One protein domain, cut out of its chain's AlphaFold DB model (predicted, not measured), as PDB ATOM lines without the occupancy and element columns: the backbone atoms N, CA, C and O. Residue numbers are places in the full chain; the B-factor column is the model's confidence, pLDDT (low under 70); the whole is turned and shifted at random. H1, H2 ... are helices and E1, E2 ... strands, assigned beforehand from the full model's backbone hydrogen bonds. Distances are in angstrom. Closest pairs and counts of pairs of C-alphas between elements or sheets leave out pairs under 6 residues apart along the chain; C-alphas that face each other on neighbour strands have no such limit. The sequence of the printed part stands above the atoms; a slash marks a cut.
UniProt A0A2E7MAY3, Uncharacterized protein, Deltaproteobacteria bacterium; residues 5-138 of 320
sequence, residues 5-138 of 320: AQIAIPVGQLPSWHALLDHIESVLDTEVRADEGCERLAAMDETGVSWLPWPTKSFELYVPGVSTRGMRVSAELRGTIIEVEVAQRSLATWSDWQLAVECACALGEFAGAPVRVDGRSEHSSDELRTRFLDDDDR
ATOM      1  N   ALA A   5      85.006 -20.520  50.281       96.69
ATOM      2  CA  ALA A   5      84.150 -20.836  49.153       96.69
ATOM      3  C   ALA A   5      84.942 -20.725  47.850       96.69
ATOM      4  O   ALA A   5      85.747 -19.816  47.674       96.69
ATOM      5  N   GLN A   6      84.720 -21.660  46.934       97.56
ATOM      6  CA  GLN A   6      85.409 -21.737  45.652       97.56
ATOM      7  C   GLN A   6      84.398 -21.805  44.513       97.56
ATOM      8  O   GLN A   6      83.469 -22.615  44.548       97.56
ATOM      9  N   ILE A   7      84.608 -20.977  43.493       97.31
ATOM     10  CA  ILE A   7      83.745 -20.857  42.321       97.31
ATOM     11  C   ILE A   7      84.610 -20.989  41.067       97.31
ATOM     12  O   ILE A   7      85.640 -20.331  40.931       97.31
ATOM     13  N   ALA A   8      84.196 -21.852  40.141       95.88
ATOM     14  CA  ALA A   8      84.855 -22.037  38.854       95.88
ATOM     15  C   ALA A   8      84.101 -21.251  37.775       95.88
ATOM     16  O   ALA A   8      82.988 -21.616  37.404       95.88
ATOM     17  N   ILE A   9      84.711 -20.180  37.266       95.00
ATOM     18  CA  ILE A   9      84.049 -19.222  36.375       95.00
ATOM     19  C   ILE A   9      84.734 -19.233  35.005       95.00
ATOM     20  O   ILE A   9      85.934 -18.964  34.920       95.00
ATOM     21  N   PRO A  10      84.028 -19.532  33.903       92.69
ATOM     22  CA  PRO A  10      84.597 -19.417  32.565       92.69
ATOM     23  C   PRO A  10      85.118 -18.005  32.271       92.69
ATOM     24  O   PRO A  10      84.500 -17.001  32.635       92.69
ATOM     25  N   VAL A  11      86.244 -17.911  31.558       88.88
ATOM     26  CA  VAL A  11      86.776 -16.613  31.108       88.88
ATOM     27  C   VAL A  11      85.704 -15.859  30.311       88.88
ATOM     28  O   VAL A  11      85.102 -16.404  29.388       88.88
ATOM     29  N   GLY A  12      85.479 -14.593  30.670       85.56
ATOM     30  CA  GLY A  12      84.452 -13.736  30.067       85.56
ATOM     31  C   GLY A  12      83.081 -13.786  30.750       85.56
ATOM     32  O   GLY A  12      82.224 -12.987  30.389       85.56
ATOM     33  N   GLN A  13      82.877 -14.672  31.732       89.88
ATOM     34  CA  GLN A  13      81.671 -14.699  32.577       89.88
ATOM     35  C   GLN A  13      81.893 -14.092  33.967       89.88
ATOM     36  O   GLN A  13      80.953 -13.979  34.746       89.88
ATOM     37  N   LEU A  14      83.125 -13.686  34.287       91.44
ATOM     38  CA  LEU A  14      83.403 -12.989  35.536       91.44
ATOM     39  C   LEU A  14      82.766 -11.589  35.500       91.44
ATOM     40  O   LEU A  14      82.977 -10.874  34.512       91.44
ATOM     41  N   PRO A  15      82.014 -11.178  36.538       93.75
ATOM     42  CA  PRO A  15      81.442  -9.841  36.587       93.75
ATOM     43  C   PRO A  15      82.543  -8.782  36.614       93.75
ATOM     44  O   PRO A  15      83.654  -9.020  37.104       93.75
ATOM     45  N   SER A  16      82.227  -7.587  36.113       92.94
ATOM     46  CA  SER A  16      83.098  -6.435  36.334       92.94
ATOM     47  C   SER A  16      83.198  -6.123  37.827       92.94
ATOM     48  O   SER A  16      82.302  -6.458  38.601       92.94
ATOM     49  N   TRP A  17      84.282  -5.452  38.220       91.94
ATOM     50  CA  TRP A  17      84.482  -4.974  39.590       91.94
ATOM     51  C   TRP A  17      83.255  -4.233  40.147       91.94
ATOM     52  O   TRP A  17      82.713  -4.620  41.177       91.94
ATOM     53  N   HIS A  18      82.773  -3.229  39.410       92.69
ATOM     54  CA  HIS A  18      81.618  -2.425  39.807       92.69
ATOM     55  C   HIS A  18      80.332  -3.252  39.892       92.69
ATOM     56  O   HIS A  18      79.607  -3.135  40.865       92.69
ATOM     57  N   ALA A  19      80.083  -4.157  38.936       94.50
ATOM     58  CA  ALA A  19      78.884  -4.995  38.975       94.50
ATOM     59  C   ALA A  19      78.869  -5.951  40.179       94.50
ATOM     60  O   ALA A  19      77.800  -6.246  40.707       94.50
ATOM     61  N   LEU A  20      80.042  -6.441  40.602       95.19
ATOM     62  CA  LEU A  20      80.163  -7.256  41.807       95.19
ATOM     63  C   LEU A  20      79.870  -6.428  43.064       95.19
ATOM     64  O   LEU A  20      79.061  -6.860  43.880       95.19
ATOM     65  N   LEU A  21      80.500  -5.256  43.208       94.75
ATOM     66  CA  LEU A  21      80.277  -4.380  44.362       94.75
ATOM     67  C   LEU A  21      78.823  -3.909  44.444       94.75
ATOM     68  O   LEU A  21      78.191  -4.147  45.466       94.75
ATOM     69  N   ASP A  22      78.267  -3.361  43.360       95.69
ATOM     70  CA  ASP A  22      76.887  -2.859  43.312       95.69
ATOM     71  C   ASP A  22      75.879  -3.943  43.723       95.69
ATOM     72  O   ASP A  22      74.902  -3.678  44.425       95.69
ATOM     73  N   HIS A  23      76.108  -5.187  43.286       95.81
ATOM     74  CA  HIS A  23      75.250  -6.306  43.657       95.81
ATOM     75  C   HIS A  23      75.354  -6.620  45.153       95.81
ATOM     76  O   HIS A  23      74.329  -6.758  45.814       95.81
ATOM     77  N   ILE A  24      76.571  -6.710  45.698       96.00
ATOM     78  CA  ILE A  24      76.782  -7.004  47.122       96.00
ATOM     79  C   ILE A  24      76.193  -5.885  47.993       96.00
ATOM     80  O   ILE A  24      75.463  -6.176  48.938       96.00
ATOM     81  N   GLU A  25      76.448  -4.620  47.661       96.38
ATOM     82  CA  GLU A  25      75.899  -3.461  48.377       96.38
ATOM     83  C   GLU A  25      74.371  -3.440  48.331       96.38
ATOM     84  O   GLU A  25      73.722  -3.198  49.347       96.38
ATOM     85  N   SER A  26      73.778  -3.761  47.176       96.31
ATOM     86  CA  SER A  26      72.323  -3.848  47.037       96.31
ATOM     87  C   SER A  26      71.708  -4.963  47.883       96.31
ATOM     88  O   SER A  26      70.555  -4.830  48.290       96.31
ATOM     89  N   VAL A  27      72.418  -6.071  48.092       94.25
ATOM     90  CA  VAL A  27      71.936  -7.205  48.897       94.25
ATOM     91  C   VAL A  27      72.095  -6.922  50.389       94.25
ATOM     92  O   VAL A  27      71.200  -7.236  51.170       94.25
ATOM     93  N   LEU A  28      73.217  -6.318  50.785       94.06
ATOM     94  CA  LEU A  28      73.508  -5.995  52.183       94.06
ATOM     95  C   LEU A  28      72.851  -4.689  52.661       94.06
ATOM     96  O   LEU A  28      72.822  -4.448  53.865       94.06
ATOM     97  N   ASP A  29      72.341  -3.862  51.743       95.25
ATOM     98  CA  ASP A  29      71.788  -2.524  52.009       95.25
ATOM     99  C   ASP A  29      72.785  -1.613  52.760       95.25
ATOM    100  O   ASP A  29      72.442  -0.894  53.698       95.25
ATOM    101  N   THR A  30      74.064  -1.679  52.374       95.25
ATOM    102  CA  THR A  30      75.157  -0.904  52.984       95.25
ATOM    103  C   THR A  30      76.316  -0.705  52.008       95.25
ATOM    104  O   THR A  30      76.515  -1.514  51.106       95.25
ATOM    105  N   GLU A  31      77.114   0.344  52.227       95.50
ATOM    106  CA  GLU A  31      78.372   0.580  51.502       95.50
ATOM    107  C   GLU A  31      79.394  -0.525  51.817       95.50
ATOM    108  O   GLU A  31      79.589  -0.891  52.985       95.50
ATOM    109  N   VAL A  32      80.070  -1.024  50.781       96.19
ATOM    110  CA  VAL A  32      81.151  -2.008  50.873       96.19
ATOM    111  C   VAL A  32      82.414  -1.409  50.272       96.19
ATOM    112  O   VAL A  32      82.455  -0.962  49.130       96.19
ATOM    113  N   ARG A  33      83.489  -1.433  51.052       95.44
ATOM    114  CA  ARG A  33      84.798  -0.904  50.665       95.44
ATOM    115  C   ARG A  33      85.759  -2.029  50.345       95.44
ATOM    116  O   ARG A  33      85.613  -3.148  50.844       95.44
ATOM    117  N   ALA A  34      86.775  -1.707  49.556       94.50
ATOM    118  CA  ALA A  34      87.894  -2.601  49.302       94.50
ATOM    119  C   ALA A  34      89.163  -2.110  50.005       94.50
ATOM    120  O   ALA A  34      89.234  -0.974  50.476       94.50
ATOM    121  N   ASP A  35      90.186  -2.959  50.090       92.62
ATOM    122  CA  ASP A  35      91.501  -2.517  50.547       92.62
ATOM    123  C   ASP A  35      92.028  -1.340  49.698       92.62
ATOM    124  O   ASP A  35      91.775  -1.248  48.493       92.62
ATOM    125  N   GLU A  36      92.784  -0.435  50.331       89.50
ATOM    126  CA  GLU A  36      93.246   0.827  49.728       89.50
ATOM    127  C   GLU A  36      93.995   0.612  48.401       89.50
ATOM    128  O   GLU A  36      93.894   1.413  47.466       89.50
ATOM    129  N   GLY A  37      94.740  -0.494  48.295       87.25
ATOM    130  CA  GLY A  37      95.464  -0.856  47.083       87.25
ATOM    131  C   GLY A  37      94.525  -1.123  45.911       87.25
ATOM    132  O   GLY A  37      94.769  -0.610  44.813       87.25
ATOM    133  N   CYS A  38      93.459  -1.886  46.151       89.81
ATOM    134  CA  CYS A  38      92.426  -2.191  45.167       89.81
ATOM    135  C   CYS A  38      91.620  -0.943  44.773       89.81
ATOM    136  O   CYS A  38      91.484  -0.665  43.581       89.81
ATOM    137  N   GLU A  39      91.163  -0.142  45.745       89.94
ATOM    138  CA  GLU A  39      90.381   1.079  45.476       89.94
ATOM    139  C   GLU A  39      91.161   2.095  44.639       89.94
ATOM    140  O   GLU A  39      90.628   2.676  43.693       89.94
ATOM    141  N   ARG A  40      92.451   2.279  44.941       91.12
ATOM    142  CA  ARG A  40      93.317   3.179  44.176       91.12
ATOM    143  C   ARG A  40      93.453   2.741  42.719       91.12
ATOM    144  O   ARG A  40      93.399   3.589  41.835       91.12
ATOM    145  N   LEU A  41      93.638   1.444  42.465       87.81
ATOM    146  CA  LEU A  41      93.742   0.915  41.101       87.81
ATOM    147  C   LEU A  41      92.403   1.004  40.359       87.81
ATOM    148  O   LEU A  41      92.383   1.401  39.195       87.81
ATOM    149  N   ALA A  42      91.289   0.722  41.043       87.38
ATOM    150  CA  ALA A  42      89.946   0.887  40.493       87.38
ATOM    151  C   ALA A  42      89.682   2.339  40.066       87.38
ATOM    152  O   ALA A  42      89.214   2.576  38.959       87.38
ATOM    153  N   ALA A  43      90.056   3.318  40.896       87.56
ATOM    154  CA  ALA A  43      89.906   4.742  40.589       87.56
ATOM    155  C   ALA A  43      90.750   5.215  39.389       87.56
ATOM    156  O   ALA A  43      90.484   6.276  38.824       87.56
ATOM    157  N   MET A  44      91.776   4.449  39.010       88.38
ATOM    158  CA  MET A  44      92.629   4.714  37.851       88.38
ATOM    159  C   MET A  44      92.199   3.931  36.598       88.38
ATOM    160  O   MET A  44      92.865   4.046  35.571       88.38
ATOM    161  N   ASP A  45      91.119   3.139  36.671       83.25
ATOM    162  CA  ASP A  45      90.713   2.163  35.647       83.25
ATOM    163  C   ASP A  45      91.859   1.204  35.246       83.25
ATOM    164  O   ASP A  45      91.955   0.738  34.105       83.25
ATOM    165  N   GLU A  46      92.757   0.896  36.189       82.12
ATOM    166  CA  GLU A  46      93.894   0.008  35.962       82.12
ATOM    167  C   GLU A  46      93.570  -1.429  36.380       82.12
ATOM    168  O   GLU A  46      93.176  -1.708  37.512       82.12
ATOM    169  N   THR A  47      93.806  -2.378  35.471       77.69
ATOM    170  CA  THR A  47      93.759  -3.812  35.780       77.69
ATOM    171  C   THR A  47      95.170  -4.347  35.987       77.69
ATOM    172  O   THR A  47      96.008  -4.268  35.084       77.69
ATOM    173  N   GLY A  48      95.425  -4.990  37.126       72.50
ATOM    174  CA  GLY A  48      96.707  -5.634  37.421       72.50
ATOM    175  C   GLY A  48      97.009  -6.858  36.545       72.50
ATOM    176  O   GLY A  48      98.139  -7.349  36.535       72.50
ATOM    177  N   VAL A  49      96.019  -7.375  35.808       83.38
ATOM    178  CA  VAL A  49      96.180  -8.488  34.860       83.38
ATOM    179  C   VAL A  49      95.144  -8.432  33.744       83.38
ATOM    180  O   VAL A  49      93.964  -8.237  33.991       83.38
ATOM    181  N   SER A  50      95.577  -8.717  32.515       84.50
ATOM    182  CA  SER A  50      94.764  -8.565  31.297       84.50
ATOM    183  C   SER A  50      93.578  -9.525  31.150       84.50
ATOM    184  O   SER A  50      92.703  -9.279  30.326       84.50
ATOM    185  N   TRP A  51      93.556 -10.638  31.883       88.19
ATOM    186  CA  TRP A  51      92.488 -11.644  31.810       88.19
ATOM    187  C   TRP A  51      91.406 -11.456  32.879       88.19
ATOM    188  O   TRP A  51      90.423 -12.197  32.876       88.19
ATOM    189  N   LEU A  52      91.591 -10.500  33.792       90.75
ATOM    190  CA  LEU A  52      90.730 -10.284  34.943       90.75
ATOM    191  C   LEU A  52      90.078  -8.893  34.851       90.75
ATOM    192  O   LEU A  52      90.802  -7.906  34.750       90.75
ATOM    193  N   PRO A  53      88.742  -8.778  34.928       90.19
ATOM    194  CA  PRO A  53      88.035  -7.495  34.940       90.19
ATOM    195  C   PRO A  53      88.076  -6.781  36.307       90.19
ATOM    196  O   PRO A  53      87.236  -5.921  36.578       90.19
ATOM    197  N   TRP A  54      89.008  -7.161  37.185       92.50
ATOM    198  CA  TRP A  54      89.180  -6.610  38.530       92.50
ATOM    199  C   TRP A  54      90.519  -5.877  38.645       92.50
ATOM    200  O   TRP A  54      91.458  -6.207  37.909       92.50
ATOM    201  N   PRO A  55      90.647  -4.924  39.587       89.56
ATOM    202  CA  PRO A  55      91.879  -4.160  39.753       89.56
ATOM    203  C   PRO A  55      93.081  -5.047  40.106       89.56
ATOM    204  O   PRO A  55      94.192  -4.826  39.626       89.56
ATOM    205  N   THR A  56      92.872  -6.103  40.896       93.00
ATOM    206  CA  THR A  56      93.928  -7.017  41.358       93.00
ATOM    207  C   THR A  56      93.469  -8.479  41.315       93.00
ATOM    208  O   THR A  56      92.277  -8.777  41.306       93.00
ATOM    209  N   LYS A  57      94.426  -9.424  41.326       94.25
ATOM    210  CA  LYS A  57      94.129 -10.866  41.476       94.25
ATOM    211  C   LYS A  57      93.592 -11.235  42.852       94.25
ATOM    212  O   LYS A  57      93.024 -12.308  42.999       94.25
ATOM    213  N   SER A  58      93.872 -10.416  43.856       95.19
ATOM    214  CA  SER A  58      93.431 -10.626  45.223       95.19
ATOM    215  C   SER A  58      93.145  -9.275  45.842       95.19
ATOM    216  O   SER A  58      93.994  -8.385  45.773       95.19
ATOM    217  N   PHE A  59      91.973  -9.151  46.441       95.06
ATOM    218  CA  PHE A  59      91.533  -7.961  47.153       95.06
ATOM    219  C   PHE A  59      90.782  -8.376  48.411       95.06
ATOM    220  O   PHE A  59      90.376  -9.536  48.561       95.06
ATOM    221  N   GLU A  60      90.613  -7.433  49.320       96.25
ATOM    222  CA  GLU A  60      89.854  -7.630  50.549       96.25
ATOM    223  C   GLU A  60      88.667  -6.681  50.570       96.25
ATOM    224  O   GLU A  60      88.806  -5.531  50.162       96.25
ATOM    225  N   LEU A  61      87.508  -7.161  51.021       96.62
ATOM    226  CA  LEU A  61      86.291  -6.363  51.160       96.62
ATOM    227  C   LEU A  61      85.895  -6.239  52.630       96.62
ATOM    228  O   LEU A  61      86.114  -7.165  53.418       96.62
ATOM    229  N   TYR A  62      85.297  -5.107  52.988       96.44
ATOM    230  CA  TYR A  62      84.785  -4.843  54.330       96.44
ATOM    231  C   TYR A  62      83.639  -3.828  54.323       96.44
ATOM    232  O   TYR A  62      83.495  -3.036  53.395       96.44
ATOM    233  N   VAL A  63      82.848  -3.833  55.392       95.88
ATOM    234  CA  VAL A  63      81.798  -2.853  55.667       95.88
ATOM    235  C   VAL A  63      82.315  -1.863  56.724       95.88
ATOM    236  O   VAL A  63      82.606  -2.265  57.859       95.88
ATOM    237  N   PRO A  64      82.467  -0.569  56.393       92.44
ATOM    238  CA  PRO A  64      82.951   0.434  57.339       92.44
ATOM    239  C   PRO A  64      82.113   0.494  58.621       92.44
ATOM    240  O   PRO A  64      80.887   0.459  58.579       92.44
ATOM    241  N   GLY A  65      82.775   0.610  59.774       90.19
ATOM    242  CA  GLY A  65      82.101   0.785  61.069       90.19
ATOM    243  C   GLY A  65      81.458  -0.477  61.665       90.19
ATOM    244  O   GLY A  65      80.818  -0.409  62.716       90.19
ATOM    245  N   VAL A  66      81.581  -1.632  61.004       93.06
ATOM    246  CA  VAL A  66      81.112  -2.916  61.554       93.06
ATOM    247  C   VAL A  66      82.079  -4.065  61.302       93.06
ATOM    248  O   VAL A  66      82.067  -5.025  62.063       93.06
ATOM    249  N   SER A  67      82.939  -3.973  60.288       93.31
ATOM    250  CA  SER A  67      83.964  -4.975  60.008       93.31
ATOM    251  C   SER A  67      85.166  -4.878  60.940       93.31
ATOM    252  O   SER A  67      85.684  -3.794  61.203       93.31
ATOM    253  N   THR A  68      85.689  -6.033  61.356       91.31
ATOM    254  CA  THR A  68      86.998  -6.117  62.021       91.31
ATOM    255  C   THR A  68      88.060  -6.560  61.034       91.31
ATOM    256  O   THR A  68      89.085  -5.902  60.865       91.31
ATOM    257  N   ARG A  69      87.821  -7.688  60.364       90.62
ATOM    258  CA  ARG A  69      88.828  -8.326  59.513       90.62
ATOM    259  C   ARG A  69      88.477  -8.326  58.039       90.62
ATOM    260  O   ARG A  69      89.383  -8.575  57.247       90.62
ATOM    261  N   GLY A  70      87.224  -8.052  57.681       93.56
ATOM    262  CA  GLY A  70      86.752  -8.204  56.312       93.56
ATOM    263  C   GLY A  70      86.847  -9.649  55.825       93.56
ATOM    264  O   GLY A  70      87.053 -10.596  56.594       93.56
ATOM    265  N   MET A  71      86.766  -9.797  54.513       95.38
ATOM    266  CA  MET A  71      86.968 -11.057  53.807       95.38
ATOM    267  C   MET A  71      87.897 -10.855  52.614       95.38
ATOM    268  O   MET A  71      88.163  -9.724  52.204       95.38
ATOM    269  N   ARG A  72      88.443 -11.946  52.081       96.62
ATOM    270  CA  ARG A  72      89.379 -11.914  50.955       96.62
ATOM    271  C   ARG A  72      88.789 -12.629  49.760       96.62
ATOM    272  O   ARG A  72      88.304 -13.747  49.896       96.62
ATOM    273  N   VAL A  73      88.950 -12.032  48.591       97.12
ATOM    274  CA  VAL A  73      88.696 -12.679  47.308       97.12
ATOM    275  C   VAL A  73      90.023 -12.840  46.585       97.12
ATOM    276  O   VAL A  73      90.854 -11.929  46.580       97.12
ATOM    277  N   SER A  74      90.243 -14.000  45.978       97.00
ATOM    278  CA  SER A  74      91.408 -14.256  45.133       97.00
ATOM    279  C   SER A  74      91.023 -15.032  43.880       97.00
ATOM    280  O   SER A  74      90.107 -15.845  43.913       97.00
ATOM    281  N   ALA A  75      91.702 -14.761  42.767       96.31
ATOM    282  CA  ALA A  75      91.435 -15.372  41.474       96.31
ATOM    283  C   ALA A  75      92.705 -15.959  40.846       96.31
ATOM    284  O   ALA A  75      93.743 -15.292  40.737       96.31
ATOM    285  N   GLU A  76      92.598 -17.185  40.340       96.69
ATOM    286  CA  GLU A  76      93.655 -17.870  39.600       96.69
ATOM    287  C   GLU A  76      93.140 -18.410  38.260       96.69
ATOM    288  O   GLU A  76      92.104 -19.062  38.179       96.69
ATOM    289  N   LEU A  77      93.886 -18.164  37.179       95.62
ATOM    290  CA  LEU A  77      93.548 -18.682  35.855       95.62
ATOM    291  C   LEU A  77      94.054 -20.126  35.687       95.62
ATOM    292  O   LEU A  77      95.261 -20.379  35.677       95.62
ATOM    293  N   ARG A  78      93.130 -21.062  35.464       94.56
ATOM    294  CA  ARG A  78      93.359 -22.473  35.129       94.56
ATOM    295  C   ARG A  78      92.849 -22.771  33.718       94.56
ATOM    296  O   ARG A  78      91.718 -23.207  33.506       94.56
ATOM    297  N   GLY A  79      93.695 -22.541  32.715       92.12
ATOM    298  CA  GLY A  79      93.311 -22.744  31.316       92.12
ATOM    299  C   GLY A  79      92.235 -21.743  30.885       92.12
ATOM    300  O   GLY A  79      92.529 -20.560  30.751       92.12
ATOM    301  N   THR A  80      91.005 -22.211  30.654       92.88
ATOM    302  CA  THR A  80      89.848 -21.371  30.276       92.88
ATOM    303  C   THR A  80      88.910 -21.059  31.446       92.88
ATOM    304  O   THR A  80      87.849 -20.473  31.234       92.88
ATOM    305  N   ILE A  81      89.271 -21.482  32.658       95.50
ATOM    306  CA  ILE A  81      88.496 -21.302  33.886       95.50
ATOM    307  C   ILE A  81      89.276 -20.389  34.829       95.50
ATOM    308  O   ILE A  81      90.487 -20.534  34.974       95.50
ATOM    309  N   ILE A  82      88.583 -19.461  35.470       96.00
ATOM    310  CA  ILE A  82      89.074 -18.662  36.585       96.00
ATOM    311  C   ILE A  82      88.544 -19.323  37.859       96.00
ATOM    312  O   ILE A  82      87.335 -19.395  38.067       96.00
ATOM    313  N   GLU A  83      89.443 -19.842  38.688       96.62
ATOM    314  CA  GLU A  83      89.115 -20.306  40.035       96.62
ATOM    315  C   GLU A  83      89.111 -19.092  40.960       96.62
ATOM    316  O   GLU A  83      90.151 -18.457  41.147       96.62
ATOM    317  N   VAL A  84      87.945 -18.755  41.503       97.56
ATOM    318  CA  VAL A  84      87.786 -17.693  42.496       97.56
ATOM    319  C   VAL A  84      87.612 -18.323  43.868       97.56
ATOM    320  O   VAL A  84      86.733 -19.161  44.054       97.56
ATOM    321  N   GLU A  85      88.431 -17.911  44.826       97.75
ATOM    322  CA  GLU A  85      88.296 -18.257  46.236       97.75
ATOM    323  C   GLU A  85      87.841 -17.031  47.030       97.75
ATOM    324  O   GLU A  85      88.488 -15.984  46.979       97.75
ATOM    325  N   VAL A  86      86.755 -17.188  47.785       97.50
ATOM    326  CA  VAL A  86      86.304 -16.257  48.819       97.50
ATOM    327  C   VAL A  86      86.640 -16.875  50.172       97.50
ATOM    328  O   VAL A  86      86.243 -18.004  50.460       97.50
ATOM    329  N   ALA A  87      87.387 -16.161  51.001       95.31
ATOM    330  CA  ALA A  87      87.846 -16.638  52.296       95.31
ATOM    331  C   ALA A  87      87.459 -15.653  53.396       95.31
ATOM    332  O   ALA A  87      87.832 -14.476  53.359       95.31
ATOM    333  N   GLN A  88      86.771 -16.165  54.413       91.31
ATOM    334  CA  GLN A  88      86.521 -15.423  55.640       91.31
ATOM    335  C   GLN A  88      87.806 -15.358  56.467       91.31
ATOM    336  O   GLN A  88      88.640 -16.258  56.406       91.31
ATOM    337  N   ARG A  89      88.009 -14.316  57.272       88.69
ATOM    338  CA  ARG A  89      89.087 -14.307  58.275       88.69
ATOM    339  C   ARG A  89      88.523 -14.737  59.638       88.69
ATOM    340  O   ARG A  89      87.446 -14.315  60.029       88.69
ATOM    341  N   SER A  90      89.232 -15.579  60.394       85.12
ATOM    342  CA  SER A  90      88.776 -15.985  61.739       85.12
ATOM    343  C   SER A  90      88.726 -14.792  62.700       85.12
ATOM    344  O   SER A  90      89.572 -13.902  62.579       85.12
ATOM    345  N   LEU A  91      87.807 -14.813  63.675       88.19
ATOM    346  CA  LEU A  91      87.523 -13.684  64.585       88.19
ATOM    347  C   LEU A  91      87.037 -12.418  63.862       88.19
ATOM    348  O   LEU A  91      87.316 -11.292  64.279       88.19
ATOM    349  N   ALA A  92      86.343 -12.613  62.749       90.75
ATOM    350  CA  ALA A  92      85.659 -11.554  62.037       90.75
ATOM    351  C   ALA A  92      84.234 -11.358  62.581       90.75
ATOM    352  O   ALA A  92      83.692 -12.206  63.297       90.75
ATOM    353  N   THR A  93      83.631 -10.222  62.262       94.06
ATOM    354  CA  THR A  93      82.258  -9.914  62.684       94.06
ATOM    355  C   THR A  93      81.225 -10.747  61.927       94.06
ATOM    356  O   THR A  93      81.531 -11.376  60.913       94.06
ATOM    357  N   TRP A  94      79.975 -10.734  62.398       94.25
ATOM    358  CA  TRP A  94      78.865 -11.306  61.636       94.25
ATOM    359  C   TRP A  94      78.686 -10.598  60.288       94.25
ATOM    360  O   TRP A  94      78.447 -11.251  59.281       94.25
ATOM    361  N   SER A  95      78.881  -9.277  60.238       94.62
ATOM    362  CA  SER A  95      78.826  -8.513  58.987       94.62
ATOM    363  C   SER A  95      79.894  -8.965  57.991       94.62
ATOM    364  O   SER A  95      79.601  -9.104  56.808       94.62
ATOM    365  N   ASP A  96      81.105  -9.279  58.460       95.38
ATOM    366  CA  ASP A  96      82.146  -9.878  57.616       95.38
ATOM    367  C   ASP A  96      81.725 -11.265  57.102       95.38
ATOM    368  O   ASP A  96      81.959 -11.596  55.942       95.38
ATOM    369  N   TRP A  97      81.102 -12.081  57.962       94.81
ATOM    370  CA  TRP A  97      80.619 -13.420  57.602       94.81
ATOM    371  C   TRP A  97      79.545 -13.354  56.519       94.81
ATOM    372  O   TRP A  97      79.657 -14.016  55.487       94.81
ATOM    373  N   GLN A  98      78.547 -12.498  56.726       95.44
ATOM    374  CA  GLN A  98      77.488 -12.249  55.762       95.44
ATOM    375  C   GLN A  98      78.061 -11.731  54.438       95.44
ATOM    376  O   GLN A  98      77.697 -12.237  53.380       95.44
ATOM    377  N   LEU A  99      79.013 -10.792  54.489       96.38
ATOM    378  CA  LEU A  99      79.707 -10.275  53.310       96.38
ATOM    379  C   LEU A  99      80.422 -11.385  52.522       96.38
ATOM    380  O   LEU A  99      80.331 -11.426  51.295       96.38
ATOM    381  N   ALA A 100      81.119 -12.298  53.203       96.44
ATOM    382  CA  ALA A 100      81.813 -13.410  52.558       96.44
ATOM    383  C   ALA A 100      80.837 -14.385  51.877       96.44
ATOM    384  O   ALA A 100      81.058 -14.779  50.727       96.44
ATOM    385  N   VAL A 101      79.742 -14.745  52.558       96.19
ATOM    386  CA  VAL A 101      78.705 -15.631  52.006       96.19
ATOM    387  C   VAL A 101      78.011 -14.973  50.814       96.19
ATOM    388  O   VAL A 101      77.943 -15.584  49.749       96.19
ATOM    389  N   GLU A 102      77.558 -13.725  50.944       97.19
ATOM    390  CA  GLU A 102      76.852 -13.028  49.862       97.19
ATOM    391  C   GLU A 102      77.753 -12.760  48.656       97.19
ATOM    392  O   GLU A 102      77.309 -12.892  47.517       97.19
ATOM    393  N   CYS A 103      79.044 -12.486  48.863       97.56
ATOM    394  CA  CYS A 103      79.987 -12.392  47.750       97.56
ATOM    395  C   CYS A 103      80.136 -13.726  47.008       97.56
ATOM    396  O   CYS A 103      80.124 -13.751  45.774       97.56
ATOM    397  N   ALA A 104      80.240 -14.843  47.732       97.38
ATOM    398  CA  ALA A 104      80.314 -16.163  47.114       97.38
ATOM    399  C   ALA A 104      79.027 -16.503  46.339       97.38
ATOM    400  O   ALA A 104      79.110 -17.005  45.214       97.38
ATOM    401  N   CYS A 105      77.857 -16.175  46.896       96.88
ATOM    402  CA  CYS A 105      76.561 -16.319  46.233       96.88
ATOM    403  C   CYS A 105      76.472 -15.475  44.957       96.88
ATOM    404  O   CYS A 105      76.121 -16.012  43.906       96.88
ATOM    405  N   ALA A 106      76.851 -14.196  45.023       96.44
ATOM    406  CA  ALA A 106      76.855 -13.290  43.878       96.44
ATOM    407  C   ALA A 106      77.740 -13.826  42.744       96.44
ATOM    408  O   ALA A 106      77.320 -13.902  41.590       96.44
ATOM    409  N   LEU A 107      78.960 -14.265  43.068       96.56
ATOM    410  CA  LEU A 107      79.887 -14.849  42.095       96.56
ATOM    411  C   LEU A 107      79.333 -16.133  41.461       96.56
ATOM    412  O   LEU A 107      79.460 -16.315  40.248       96.56
ATOM    413  N   GLY A 108      78.708 -17.003  42.260       95.31
ATOM    414  CA  GLY A 108      78.021 -18.200  41.768       95.31
ATOM    415  C   GLY A 108      76.859 -17.865  40.827       95.31
ATOM    416  O   GLY A 108      76.739 -18.461  39.757       95.31
ATOM    417  N   GLU A 109      76.051 -16.860  41.170       94.69
ATOM    418  CA  GLU A 109      74.913 -16.391  40.369       94.69
ATOM    419  C   GLU A 109      75.353 -15.782  39.035       94.69
ATOM    420  O   GLU A 109      74.825 -16.165  37.988       94.69
ATOM    421  N   PHE A 110      76.358 -14.899  39.038       92.69
ATOM    422  CA  PHE A 110      76.915 -14.321  37.810       92.69
ATOM    423  C   PHE A 110      77.461 -15.394  36.862       92.69
ATOM    424  O   PHE A 110      77.277 -15.302  35.646       92.69
ATOM    425  N   ALA A 111      78.115 -16.416  37.414       91.25
ATOM    426  CA  ALA A 111      78.683 -17.512  36.641       91.25
ATOM    427  C   ALA A 111      77.655 -18.590  36.253       91.25
ATOM    428  O   ALA A 111      77.956 -19.447  35.420       91.25
ATOM    429  N   GLY A 112      76.467 -18.595  36.869       91.69
ATOM    430  CA  GLY A 112      75.536 -19.724  36.798       91.69
ATOM    431  C   GLY A 112      76.170 -21.036  37.279       91.69
ATOM    432  O   GLY A 112      75.865 -22.101  36.735       91.69
ATOM    433  N   ALA A 113      77.090 -20.955  38.241       91.62
ATOM    434  CA  ALA A 113      77.918 -22.061  38.705       91.62
ATOM    435  C   ALA A 113      77.663 -22.352  40.192       91.62
ATOM    436  O   ALA A 113      77.402 -21.427  40.965       91.62
ATOM    437  N   PRO A 114      77.752 -23.623  40.620       94.69
ATOM    438  CA  PRO A 114      77.670 -23.951  42.033       94.69
ATOM    439  C   PRO A 114      78.897 -23.432  42.791       94.69
ATOM    440  O   PRO A 114      79.994 -23.297  42.238       94.69
ATOM    441  N   VAL A 115      78.718 -23.207  44.089       96.69
ATOM    442  CA  VAL A 115      79.772 -22.778  45.007       96.69
ATOM    443  C   VAL A 115      80.224 -23.965  45.851       96.69
ATOM    444  O   VAL A 115      79.420 -24.604  46.530       96.69
ATOM    445  N   ARG A 116      81.523 -24.265  45.842       96.38
ATOM    446  CA  ARG A 116      82.110 -25.340  46.649       96.38
ATOM    447  C   ARG A 116      82.663 -24.792  47.958       96.38
ATOM    448  O   ARG A 116      83.588 -23.989  47.931       96.38
ATOM    449  N   VAL A 117      82.176 -25.284  49.095       93.25
ATOM    450  CA  VAL A 117      82.604 -24.812  50.428       93.25
ATOM    451  C   VAL A 117      83.573 -25.802  51.087       93.25
ATOM    452  O   VAL A 117      83.356 -27.016  51.047       93.25
ATOM    453  N   ASP A 118      84.674 -25.293  51.647       89.19
ATOM    454  CA  ASP A 118      85.780 -26.025  52.296       89.19
ATOM    455  C   ASP A 118      86.337 -27.214  51.491       89.19
ATOM    456  O   ASP A 118      86.756 -28.233  52.051       89.19
ATOM    457  N   GLY A 119      86.284 -27.130  50.159       84.56
ATOM    458  CA  GLY A 119      86.709 -28.212  49.265       84.56
ATOM    459  C   GLY A 119      85.834 -29.472  49.331       84.56
ATOM    460  O   GLY A 119      86.291 -30.545  48.937       84.56
ATOM    461  N   ARG A 120      84.602 -29.367  49.842       83.00
ATOM    462  CA  ARG A 120      83.672 -30.492  50.006       83.00
ATOM    463  C   ARG A 120      82.503 -30.392  49.027       83.00
ATOM    464  O   ARG A 120      82.663 -30.703  47.852       83.00
ATOM    465  N   SER A 121      81.334 -30.019  49.533       86.62
ATOM    466  CA  SER A 121      80.066 -30.054  48.819       86.62
ATOM    467  C   SER A 121      79.880 -28.807  47.963       86.62
ATOM    468  O   SER A 121      80.278 -27.707  48.352       86.62
ATOM    469  N   GLU A 122      79.280 -29.013  46.797       93.44
ATOM    470  CA  GLU A 122      78.767 -27.957  45.931       93.44
ATOM    471  C   GLU A 122      77.373 -27.547  46.403       93.44
ATOM    472  O   GLU A 122      76.559 -28.400  46.762       93.44
ATOM    473  N   HIS A 123      77.126 -26.244  46.409       94.25
ATOM    474  CA  HIS A 123      75.902 -25.620  46.880       94.25
ATOM    475  C   HIS A 123      75.405 -24.611  45.850       94.25
ATOM    476  O   HIS A 123      76.199 -23.914  45.212       94.25
ATOM    477  N   SER A 124      74.089 -24.513  45.701       95.56
ATOM    478  CA  SER A 124      73.478 -23.339  45.069       95.56
ATOM    479  C   SER A 124      73.534 -22.127  46.007       95.56
ATOM    480  O   SER A 124      73.692 -22.281  47.220       95.56
ATOM    481  N   SER A 125      73.376 -20.918  45.465       95.00
ATOM    482  CA  SER A 125      73.371 -19.690  46.270       95.00
ATOM    483  C   SER A 125      72.246 -19.672  47.315       95.00
ATOM    484  O   SER A 125      72.480 -19.299  48.461       95.00
ATOM    485  N   ASP A 126      71.051 -20.165  46.974       94.25
ATOM    486  CA  ASP A 126      69.920 -20.251  47.914       94.25
ATOM    487  C   ASP A 126      70.194 -21.232  49.066       94.25
ATOM    488  O   ASP A 126      69.876 -20.954  50.226       94.25
ATOM    489  N   GLU A 127      70.833 -22.368  48.767       94.44
ATOM    490  CA  GLU A 127      71.274 -23.325  49.789       94.44
ATOM    491  C   GLU A 127      72.358 -22.732  50.691       94.44
ATOM    492  O   GLU A 127      72.347 -22.996  51.892       94.44
ATOM    493  N   LEU A 128      73.285 -21.937  50.142       93.50
ATOM    494  CA  LEU A 128      74.311 -21.262  50.937       93.50
ATOM    495  C   LEU A 128      73.714 -20.247  51.905       93.50
ATOM    496  O   LEU A 128      74.104 -20.262  53.070       93.50
ATOM    497  N   ARG A 129      72.780 -19.404  51.450       94.56
ATOM    498  CA  ARG A 129      72.107 -18.420  52.314       94.56
ATOM    499  C   ARG A 129      71.336 -19.110  53.431       94.56
ATOM    500  O   ARG A 129      71.617 -18.863  54.597       94.56
ATOM    501  N   THR A 130      70.472 -20.060  53.069       93.12
ATOM    502  CA  THR A 130      69.682 -20.831  54.043       93.12
ATOM    503  C   THR A 130      70.601 -21.482  55.072       93.12
ATOM    504  O   THR A 130      70.420 -21.342  56.277       93.12
ATOM    505  N   ARG A 131      71.658 -22.153  54.604       90.62
ATOM    506  CA  ARG A 131      72.573 -22.852  55.496       90.62
ATOM    507  C   ARG A 131      73.359 -21.891  56.375       90.62
ATOM    508  O   ARG A 131      73.330 -22.056  57.576       90.62
ATOM    509  N   PHE A 132      74.093 -20.941  55.810       91.00
ATOM    510  CA  PHE A 132      75.111 -20.192  56.555       91.00
ATOM    511  C   PHE A 132      74.638 -18.849  57.116       91.00
ATOM    512  O   PHE A 132      75.385 -18.255  57.894       91.00
ATOM    513  N   LEU A 133      73.452 -18.370  56.733       91.75
ATOM    514  CA  LEU A 133      72.865 -17.132  57.255       91.75
ATOM    515  C   LEU A 133      71.623 -17.384  58.118       91.75
ATOM    516  O   LEU A 133      71.459 -16.678  59.110       91.75
ATOM    517  N   ASP A 134      70.796 -18.384  57.785       88.06
ATOM    518  CA  ASP A 134      69.529 -18.626  58.494       88.06
ATOM    519  C   ASP A 134      69.613 -19.755  59.544       88.06
ATOM    520  O   ASP A 134      69.077 -19.602  60.643       88.06
ATOM    521  N   ASP A 135      70.279 -20.875  59.228       79.81
ATOM    522  CA  ASP A 135      70.144 -22.131  59.991       79.81
ATOM    523  C   ASP A 135      71.380 -22.570  60.813       79.81
ATOM    524  O   ASP A 135      71.258 -23.488  61.630       79.81
ATOM    525  N   ASP A 136      72.576 -22.004  60.595       71.75
ATOM    526  CA  ASP A 136      73.844 -22.586  61.086       71.75
ATOM    527  C   ASP A 136      74.614 -21.676  62.063       71.75
ATOM    528  O   ASP A 136      74.977 -20.539  61.757       71.75
ATOM    529  N   ASP A 137      74.966 -22.245  63.220       81.69
ATOM    530  CA  ASP A 137      75.828 -21.646  64.248       81.69
ATOM    531  C   ASP A 137      77.320 -21.665  63.864       81.69
ATOM    532  O   ASP A 137      78.186 -21.293  64.662       81.69
ATOM    533  N   ARG A 138      77.667 -22.094  62.647       86.88
ATOM    534  CA  ARG A 138      79.054 -22.214  62.186       86.88
ATOM    535  C   ARG A 138      79.882 -20.940  62.365       86.88
ATOM    536  O   ARG A 138      81.075 -21.028  62.657       86.88
TER     537      ARG A 138
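This is residues 5 to 138 of the 320 residues of an uncharacterized protein of Deltaproteobacteria bacterium (UniProt A0A2E7MAY3). A strongly twisted five-stranded sheet has the long helix H3 lying along its strands over one face; H1 crosses H3, and H4 runs beside H3. H2 sits by the edge strand E2, followed by a long loop, residues 44 to 57. The printed part has 134 residues, ordered E1 H1 H2 E2 E3 E4 H3 E5 H4, a mixed class of helices and strands. The antiparallel sheet runs E2 E3 E4 E1 E5; the whole is compact, radius of gyration of the C-alphas 14.0 A, spanning 40 by 35 by 24 A.

E1, residues 5 to 10, begins at C-alpha 5 (84.150, -20.836, 49.153) and is 16.7 A long. H1 is residues 17 to 28, 16.7 A, H2 36 to 43, and E2 58 to 62. E3, 71 to 78, measures 22.8 A, E4, 81 to 88, 22.6 A, and H3, 94 to 111, 25.8 A. E5 is 115 to 117; H4, 125 to 135, ends at C-alpha 135 (70.144, -22.131, 59.991).

E2, E3 and E4 form a meander, each strand the antiparallel neighbour of the one before; N 59 and O 73 are 3.0 A apart, N 74 and O 85 2.8 A. E1 is antiparallel to E4, N 7 to O 84 2.9 A, and to E5, N 6 to O 116 2.8 A. E4, H3 and E5 make a split strand-helix-strand unit, E1 between its strands, with a right-handed crossover. In two layers, one helix layer on a sheet, H3 lies over E4 and E1 at a height over the sheet of 7.4 A. With residues 99 to 107 alone H3 touches H1, C-alphas 24 and 103 closest at 6.3 A, at a steep tilt of 53 degrees. H4 touches H3, C-alphas 105 and 125 closest at 4.6 A, a shallow tilt of 17 degrees, opposite ways. H2 only grazes the sheet with residues 36 to 39. In H1, H2 and H3 every O i to N i+4 pair is within hydrogen-bond range, in H4 6 of 7.

The C-alphas farthest apart, of Met 44 and Asp 135, are 41.4 A apart. The printed part has no cut; the link from H2 to E2 is long. No printed residue is under 70 in pLDDT.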